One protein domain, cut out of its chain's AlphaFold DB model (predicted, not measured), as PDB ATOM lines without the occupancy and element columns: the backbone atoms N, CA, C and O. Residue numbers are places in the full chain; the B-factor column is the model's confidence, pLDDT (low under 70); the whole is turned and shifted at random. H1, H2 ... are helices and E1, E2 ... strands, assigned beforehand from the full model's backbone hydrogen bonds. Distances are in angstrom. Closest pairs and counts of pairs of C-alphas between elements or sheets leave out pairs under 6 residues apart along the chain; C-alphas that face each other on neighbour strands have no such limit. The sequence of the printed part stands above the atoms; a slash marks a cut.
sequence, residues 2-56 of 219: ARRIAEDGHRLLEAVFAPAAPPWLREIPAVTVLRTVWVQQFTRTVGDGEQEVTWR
ATOM      1  N   ALA A   2     258.872 164.628 343.413       77.06
ATOM      2  CA  ALA A   2     259.117 163.345 342.737       77.06
ATOM      3  C   ALA A   2     260.531 163.178 342.128       77.06
ATOM      4  O   ALA A   2     261.131 162.123 342.287       77.06
ATOM      5  N   ARG A   3     261.098 164.229 341.509       85.00
ATOM      6  CA  ARG A   3     262.476 164.218 340.972       85.00
ATOM      7  C   ARG A   3     263.537 163.964 342.051       85.00
ATOM      8  O   ARG A   3     264.396 163.112 341.883       85.00
ATOM      9  N   ARG A   4     263.422 164.651 343.191       89.75
ATOM     10  CA  ARG A   4     264.368 164.530 344.311       89.75
ATOM     11  C   ARG A   4     264.405 163.108 344.880       89.75
ATOM     12  O   ARG A   4     265.483 162.597 345.132       89.75
ATOM     13  N   ILE A   5     263.245 162.453 345.004       90.25
ATOM     14  CA  ILE A   5     263.156 161.045 345.435       90.25
ATOM     15  C   ILE A   5     263.903 160.129 344.458       90.25
ATOM     16  O   ILE A   5     264.643 159.246 344.883       90.25
ATOM     17  N   ALA A   6     263.730 160.353 343.154       91.06
ATOM     18  CA  ALA A   6     264.397 159.565 342.125       91.06
ATOM     19  C   ALA A   6     265.928 159.711 342.208       91.06
ATOM     20  O   ALA A   6     266.644 158.709 342.252       91.06
ATOM     21  N   GLU A   7     266.416 160.950 342.314       92.69
ATOM     22  CA  GLU A   7     267.837 161.280 342.482       92.69
ATOM     23  C   GLU A   7     268.427 160.712 343.779       92.69
ATOM     24  O   GLU A   7     269.500 160.111 343.746       92.69
ATOM     25  N   ASP A   8     267.729 160.867 344.909       93.75
ATOM     26  CA  ASP A   8     268.143 160.322 346.208       93.75
ATOM     27  C   ASP A   8     268.272 158.791 346.144       93.75
ATOM     28  O   ASP A   8     269.255 158.230 346.629       93.75
ATOM     29  N   GLY A   9     267.320 158.109 345.500       94.12
ATOM     30  CA  GLY A   9     267.382 156.658 345.337       94.12
ATOM     31  C   GLY A   9     268.513 156.200 344.415       94.12
ATOM     32  O   GLY A   9     269.178 155.213 344.726       94.12
ATOM     33  N   HIS A  10     268.810 156.937 343.338       94.12
ATOM     34  CA  HIS A  10     269.994 156.659 342.521       94.12
ATOM     35  C   HIS A  10     271.289 156.855 343.314       94.12
ATOM     36  O   HIS A  10     272.132 155.963 343.276       94.12
ATOM     37  N   ARG A  11     271.418 157.938 344.093       94.25
ATOM     38  CA  ARG A  11     272.583 158.164 344.968       94.25
ATOM     39  C   ARG A  11     272.768 157.041 345.990       94.25
ATOM     40  O   ARG A  11     273.886 156.576 346.198       94.25
ATOM     41  N   LEU A  12     271.681 156.573 346.605       95.75
ATOM     42  CA  LEU A  12     271.722 155.437 347.528       95.75
ATOM     43  C   LEU A  12     272.194 154.157 346.824       95.75
ATOM     44  O   LEU A  12     273.069 153.460 347.334       95.75
ATOM     45  N   LEU A  13     271.636 153.851 345.650       96.19
ATOM     46  CA  LEU A  13     272.028 152.678 344.870       96.19
ATOM     47  C   LEU A  13     273.491 152.768 344.414       96.19
ATOM     48  O   LEU A  13     274.209 151.780 344.493       96.19
ATOM     49  N   GLU A  14     273.982 153.936 344.014       95.00
ATOM     50  CA  GLU A  14     275.400 154.123 343.684       95.00
ATOM     51  C   GLU A  14     276.311 153.853 344.879       95.00
ATOM     52  O   GLU A  14     277.289 153.118 344.747       95.00
ATOM     53  N   ALA A  15     275.961 154.368 346.060       96.69
ATOM     54  CA  ALA A  15     276.723 154.125 347.280       96.69
ATOM     55  C   ALA A  15     276.745 152.635 347.663       96.69
ATOM     56  O   ALA A  15     277.796 152.108 348.011       96.69
ATOM     57  N   VAL A  16     275.610 151.935 347.557       97.56
ATOM     58  CA  VAL A  16     275.499 150.500 347.888       97.56
ATOM     59  C   VAL A  16     276.252 149.608 346.890       97.56
ATOM     60  O   VAL A  16     276.817 148.575 347.261       97.56
ATOM     61  N   PHE A  17     276.284 149.995 345.612       95.44
ATOM     62  CA  PHE A  17     276.950 149.230 344.556       95.44
ATOM     63  C   PHE A  17     278.410 149.651 344.308       95.44
ATOM     64  O   PHE A  17     279.090 149.017 343.499       95.44
ATOM     65  N   ALA A  18     278.926 150.652 345.031       96.88
ATOM     66  CA  ALA A  18     280.313 151.097 344.929       96.88
ATOM     67  C   ALA A  18     281.309 149.972 345.292       96.88
ATOM     68  O   ALA A  18     281.033 149.190 346.209       96.88
ATOM     69  N   PRO A  19     282.493 149.893 344.651       96.12
ATOM     70  CA  PRO A  19     283.495 148.859 344.940       96.12
ATOM     71  C   PRO A  19     283.942 148.801 346.407       96.12
ATOM     72  O   PRO A  19     284.253 147.725 346.904       96.12
ATOM     73  N   ALA A  20     283.943 149.945 347.096       96.19
ATOM     74  CA  ALA A  20     284.319 150.057 348.504       96.19
ATOM     75  C   ALA A  20     283.186 149.691 349.485       96.19
ATOM     76  O   ALA A  20     283.426 149.601 350.688       96.19
ATOM     77  N   ALA A  21     281.952 149.511 349.004       96.81
ATOM     78  CA  ALA A  21     280.820 149.177 349.857       96.81
ATOM     79  C   ALA A  21     280.863 147.698 350.283       96.81
ATOM     80  O   ALA A  21     281.206 146.839 349.463       96.81
ATOM     81  N   PRO A  22     280.466 147.369 351.527       97.31
ATOM     82  CA  PRO A  22     280.355 145.984 351.970       97.31
ATOM     83  C   PRO A  22     279.476 145.141 351.023       97.31
ATOM     84  O   PRO A  22     278.330 145.528 350.771       97.31
ATOM     85  N   PRO A  23     279.954 143.981 350.521       94.88
ATOM     86  CA  PRO A  23     279.232 143.199 349.508       94.88
ATOM     87  C   PRO A  23     277.817 142.778 349.926       94.88
ATOM     88  O   PRO A  23     276.894 142.836 349.113       94.88
ATOM     89  N   TRP A  24     277.631 142.454 351.210       96.88
ATOM     90  CA  TRP A  24     276.358 141.995 351.774       96.88
ATOM     91  C   TRP A  24     275.209 143.001 351.601       96.88
ATOM     92  O   TRP A  24     274.050 142.600 351.561       96.88
ATOM     93  N   LEU A  25     275.494 144.303 351.442       96.75
ATOM     94  CA  LEU A  25     274.454 145.315 351.212       96.75
ATOM     95  C   LEU A  25     273.666 145.052 349.922       96.75
ATOM     96  O   LEU A  25     272.470 145.331 349.857       96.75
ATOM     97  N   ARG A  26     274.322 144.496 348.898       94.81
ATOM     98  CA  ARG A  26     273.704 144.188 347.597       94.81
ATOM     99  C   ARG A  26     272.878 142.903 347.640       94.81
ATOM    100  O   ARG A  26     272.035 142.697 346.775       94.81
ATOM    101  N   GLU A  27     273.112 142.065 348.644       94.94
ATOM    102  CA  GLU A  27     272.404 140.801 348.863       94.94
ATOM    103  C   GLU A  27     271.100 141.002 349.645       94.94
ATOM    104  O   GLU A  27     270.240 140.123 349.651       94.94
ATOM    105  N   ILE A  28     270.904 142.175 350.263       96.56
ATOM    106  CA  ILE A  28     269.662 142.501 350.966       96.56
ATOM    107  C   ILE A  28     268.494 142.475 349.961       96.56
ATOM    108  O   ILE A  28     268.489 143.260 349.004       96.56
ATOM    109  N   PRO A  29     267.441 141.666 350.195       95.31
ATOM    110  CA  PRO A  29     266.306 141.576 349.275       95.31
ATOM    111  C   PRO A  29     265.647 142.932 348.992       95.31
ATOM    112  O   PRO A  29     265.348 143.255 347.844       95.31
ATOM    113  N   ALA A  30     265.503 143.779 350.017       95.75
ATOM    114  CA  ALA A  30     264.941 145.123 349.876       95.75
ATOM    115  C   ALA A  30     265.764 146.034 348.945       95.75
ATOM    116  O   ALA A  30     265.183 146.817 348.197       95.75
ATOM    117  N   VAL A  31     267.097 145.911 348.933       96.38
ATOM    118  CA  VAL A  31     267.973 146.669 348.022       96.38
ATOM    119  C   VAL A  31     267.802 146.180 346.586       96.38
ATOM    120  O   VAL A  31     267.752 146.988 345.657       96.38
ATOM    121  N   THR A  32     267.649 144.868 346.393       95.19
ATOM    122  CA  THR A  32     267.390 144.283 345.069       95.19
ATOM    123  C   THR A  32     266.036 144.741 344.516       95.19
ATOM    124  O   THR A  32     265.945 145.146 343.352       95.19
ATOM    125  N   VAL A  33     264.992 144.751 345.355       96.69
ATOM    126  CA  VAL A  33     263.665 145.285 345.003       96.69
ATOM    127  C   VAL A  33     263.755 146.772 344.676       96.69
ATOM    128  O   VAL A  33     263.277 147.187 343.624       96.69
ATOM    129  N   LEU A  34     264.424 147.564 345.521       96.19
ATOM    130  CA  LEU A  34     264.622 148.999 345.307       96.19
ATOM    131  C   LEU A  34     265.290 149.276 343.957       96.19
ATOM    132  O   LEU A  34     264.773 150.057 343.162       96.19
ATOM    133  N   ARG A  35     266.406 148.594 343.673       96.12
ATOM    134  CA  ARG A  35     267.123 148.708 342.397       96.12
ATOM    135  C   ARG A  35     266.210 148.396 341.217       96.12
ATOM    136  O   ARG A  35     266.201 149.139 340.240       96.12
ATOM    137  N   THR A  36     265.453 147.308 341.313       96.50
ATOM    138  CA  THR A  36     264.546 146.873 340.247       96.50
ATOM    139  C   THR A  36     263.450 147.908 340.013       96.50
ATOM    140  O   THR A  36     263.269 148.345 338.882       96.50
ATOM    141  N   VAL A  37     262.791 148.387 341.072       96.38
ATOM    142  CA  VAL A  37     261.784 149.454 340.982       96.38
ATOM    143  C   VAL A  37     262.376 150.705 340.333       96.38
ATOM    144  O   VAL A  37     261.745 151.278 339.452       96.38
ATOM    145  N   TRP A  38     263.600 151.101 340.695       95.75
ATOM    146  CA  TRP A  38     264.225 152.288 340.111       95.75
ATOM    147  C   TRP A  38     264.473 152.147 338.608       95.75
ATOM    148  O   TRP A  38     264.147 153.054 337.850       95.75
ATOM    149  N   VAL A  39     264.974 150.991 338.164       94.56
ATOM    150  CA  VAL A  39     265.164 150.695 336.732       94.56
ATOM    151  C   VAL A  39     263.833 150.684 335.974       94.56
ATOM    152  O   VAL A  39     263.769 151.126 334.828       94.56
ATOM    153  N   GLN A  40     262.774 150.172 336.604       95.62
ATOM    154  CA  GLN A  40     261.460 150.021 335.980       95.62
ATOM    155  C   GLN A  40     260.621 151.296 335.967       95.62
ATOM    156  O   GLN A  40     259.729 151.393 335.135       95.62
ATOM    157  N   GLN A  41     260.852 152.232 336.892       94.50
ATOM    158  CA  GLN A  41     260.026 153.434 337.060       94.50
ATOM    159  C   GLN A  41     260.702 154.703 336.543       94.50
ATOM    160  O   GLN A  41     260.011 155.678 336.255       94.50
ATOM    161  N   PHE A  42     262.030 154.704 336.404       93.88
ATOM    162  CA  PHE A  42     262.788 155.882 335.999       93.88
ATOM    163  C   PHE A  42     263.670 155.616 334.779       93.88
ATOM    164  O   PHE A  42     264.175 154.510 334.564       93.88
ATOM    165  N   THR A  43     263.869 156.658 333.982       90.94
ATOM    166  CA  THR A  43     265.001 156.770 333.063       90.94
ATOM    167  C   THR A  43     266.069 157.632 333.717       90.94
ATOM    168  O   THR A  43     265.775 158.559 334.478       90.94
ATOM    169  N   ARG A  44     267.326 157.304 333.431       89.75
ATOM    170  CA  ARG A  44     268.482 158.067 333.879       89.75
ATOM    171  C   ARG A  44     269.414 158.272 332.698       89.75
ATOM    172  O   ARG A  44     269.907 157.291 332.143       89.75
ATOM    173  N   THR A  45     269.692 159.529 332.385       87.56
ATOM    174  CA  THR A  45     270.682 159.929 331.385       87.56
ATOM    175  C   THR A  45     271.822 160.639 332.103       87.56
ATOM    176  O   THR A  45     271.581 161.469 332.980       87.56
ATOM    177  N   VAL A  46     273.060 160.280 331.774       84.06
ATOM    178  CA  VAL A  46     274.268 160.907 332.324       84.06
ATOM    179  C   VAL A  46     275.094 161.409 331.146       84.06
ATOM    180  O   VAL A  46     275.516 160.600 330.319       84.06
ATOM    181  N   GLY A  47     275.295 162.722 331.055       79.50
ATOM    182  CA  GLY A  47     276.037 163.377 329.973       79.50
ATOM    183  C   GLY A  47     276.549 164.749 330.410       79.50
ATOM    184  O   GLY A  47     275.913 165.397 331.229       79.50
ATOM    185  N   ASP A  48     277.725 165.156 329.925       76.88
ATOM    186  CA  ASP A  48     278.341 166.478 330.160       76.88
ATOM    187  C   ASP A  48     278.386 166.951 331.629       76.88
ATOM    188  O   ASP A  48     278.312 168.138 331.931       76.88
ATOM    189  N   GLY A  49     278.533 166.012 332.571       70.50
ATOM    190  CA  GLY A  49     278.558 166.305 334.010       70.50
ATOM    191  C   GLY A  49     277.179 166.542 334.634       70.50
ATOM    192  O   GLY A  49     277.091 166.744 335.846       70.50
ATOM    193  N   GLU A  50     276.109 166.453 333.847       73.88
ATOM    194  CA  GLU A  50     274.730 166.534 334.305       73.88
ATOM    195  C   GLU A  50     274.062 165.152 334.330       73.88
ATOM    196  O   GLU A  50     274.338 164.246 333.536       73.88
ATOM    197  N   GLN A  51     273.169 164.985 335.302       79.38
ATOM    198  CA  GLN A  51     272.327 163.809 335.432       79.38
ATOM    199  C   GLN A  51     270.871 164.237 335.326       79.38
ATOM    200  O   GLN A  51     270.368 164.973 336.177       79.38
ATOM    201  N   GLU A  52     270.174 163.683 334.341       87.62
ATOM    202  CA  GLU A  52     268.731 163.825 334.216       87.62
ATOM    203  C   GLU A  52     268.045 162.527 334.650       87.62
ATOM    204  O   GLU A  52     268.392 161.432 334.200       87.62
ATOM    205  N   VAL A  53     267.070 162.646 335.554       90.56
ATOM    206  CA  VAL A  53     266.232 161.529 336.007       90.56
ATOM    207  C   VAL A  53     264.773 161.893 335.798       90.56
ATOM    208  O   VAL A  53     264.283 162.867 336.377       90.56
ATOM    209  N   THR A  54     264.063 161.090 335.012       90.69
ATOM    210  CA  THR A  54     262.634 161.300 334.746       90.69
ATOM    211  C   THR A  54     261.833 160.029 334.987       90.69
ATOM    212  O   THR A  54     262.362 158.918 334.967       90.69
ATOM    213  N   TRP A  55     260.546 160.193 335.295       92.56
ATOM    214  CA  TRP A  55     259.624 159.066 335.406       92.56
ATOM    215  C   TRP A  55     259.358 158.481 334.027       92.56
ATOM    216  O   TRP A  55     259.115 159.220 333.070       92.56
ATOM    217  N   ARG A  56     259.314 157.155 333.949       93.19
ATOM    218  CA  ARG A  56     258.832 156.469 332.757       93.19
ATOM    219  C   ARG A  56     257.347 156.736 332.566       93.19
ATOM    220  O   ARG A  56     256.549 156.662 333.504       93.19
TER     221      ARG A  56
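AT A GLANCE: This is residues 2 to 56 of the 219 residues of an uncharacterized protein of Embleya hyalina (UniProt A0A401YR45). Two helices, H1 and H3, run opposite ways at a steep tilt, with the strand hairpin E1 and E2 at one end and little H2 at the other. The printed part has 55 residues, mixed in class, in the order H1, H2, H3, E1, E2, the two strands antiparallel. It is only just compact, close to loose: radius of gyration of the C-alphas 11.8 A, spans 30 by 22 by 15 A.

HOW THE PARTS SIT: H1, residues 2 to 17, touches H3, residues 29 to 41, at 46 degrees, with residues 6 to 13 alone; closest C-alphas Leu 13 and Arg 35, 6.8 A. H1 and H2, residues 23 to 26, only just touch, with 3 pairs of C-alphas within 8 A, only at the corner; closest C-alphas Val 16 and Leu 25, 6.2 A. In hairpin E1, residues 42 to 47, and E2, residues 50 to 55, N 45 and O 52 are within hydrogen-bond range, 2.9 A. The closest C-alphas of H1 and E2, Glu 7 and Val 53, are 6.7 A apart. In H1 and H3 every O i to N i+4 pair is within hydrogen-bond range; H2 is too short for one.

IN THESE COORDINATES: H1 spans 22.8 A from C-alpha 2 at (259.117, 163.345, 342.737), H2 5.9 A, H3 18.1 A, E1 16.4 A, and E2 16.9 A to C-alpha 55 at (259.624, 159.066, 335.406).

THE WHOLE: The farthest C-alphas, Pro 29 and Asp 48, are 33.6 A apart. The printed part has no cut, the four links are tight, and no printed residue is under 70 in pLDDT.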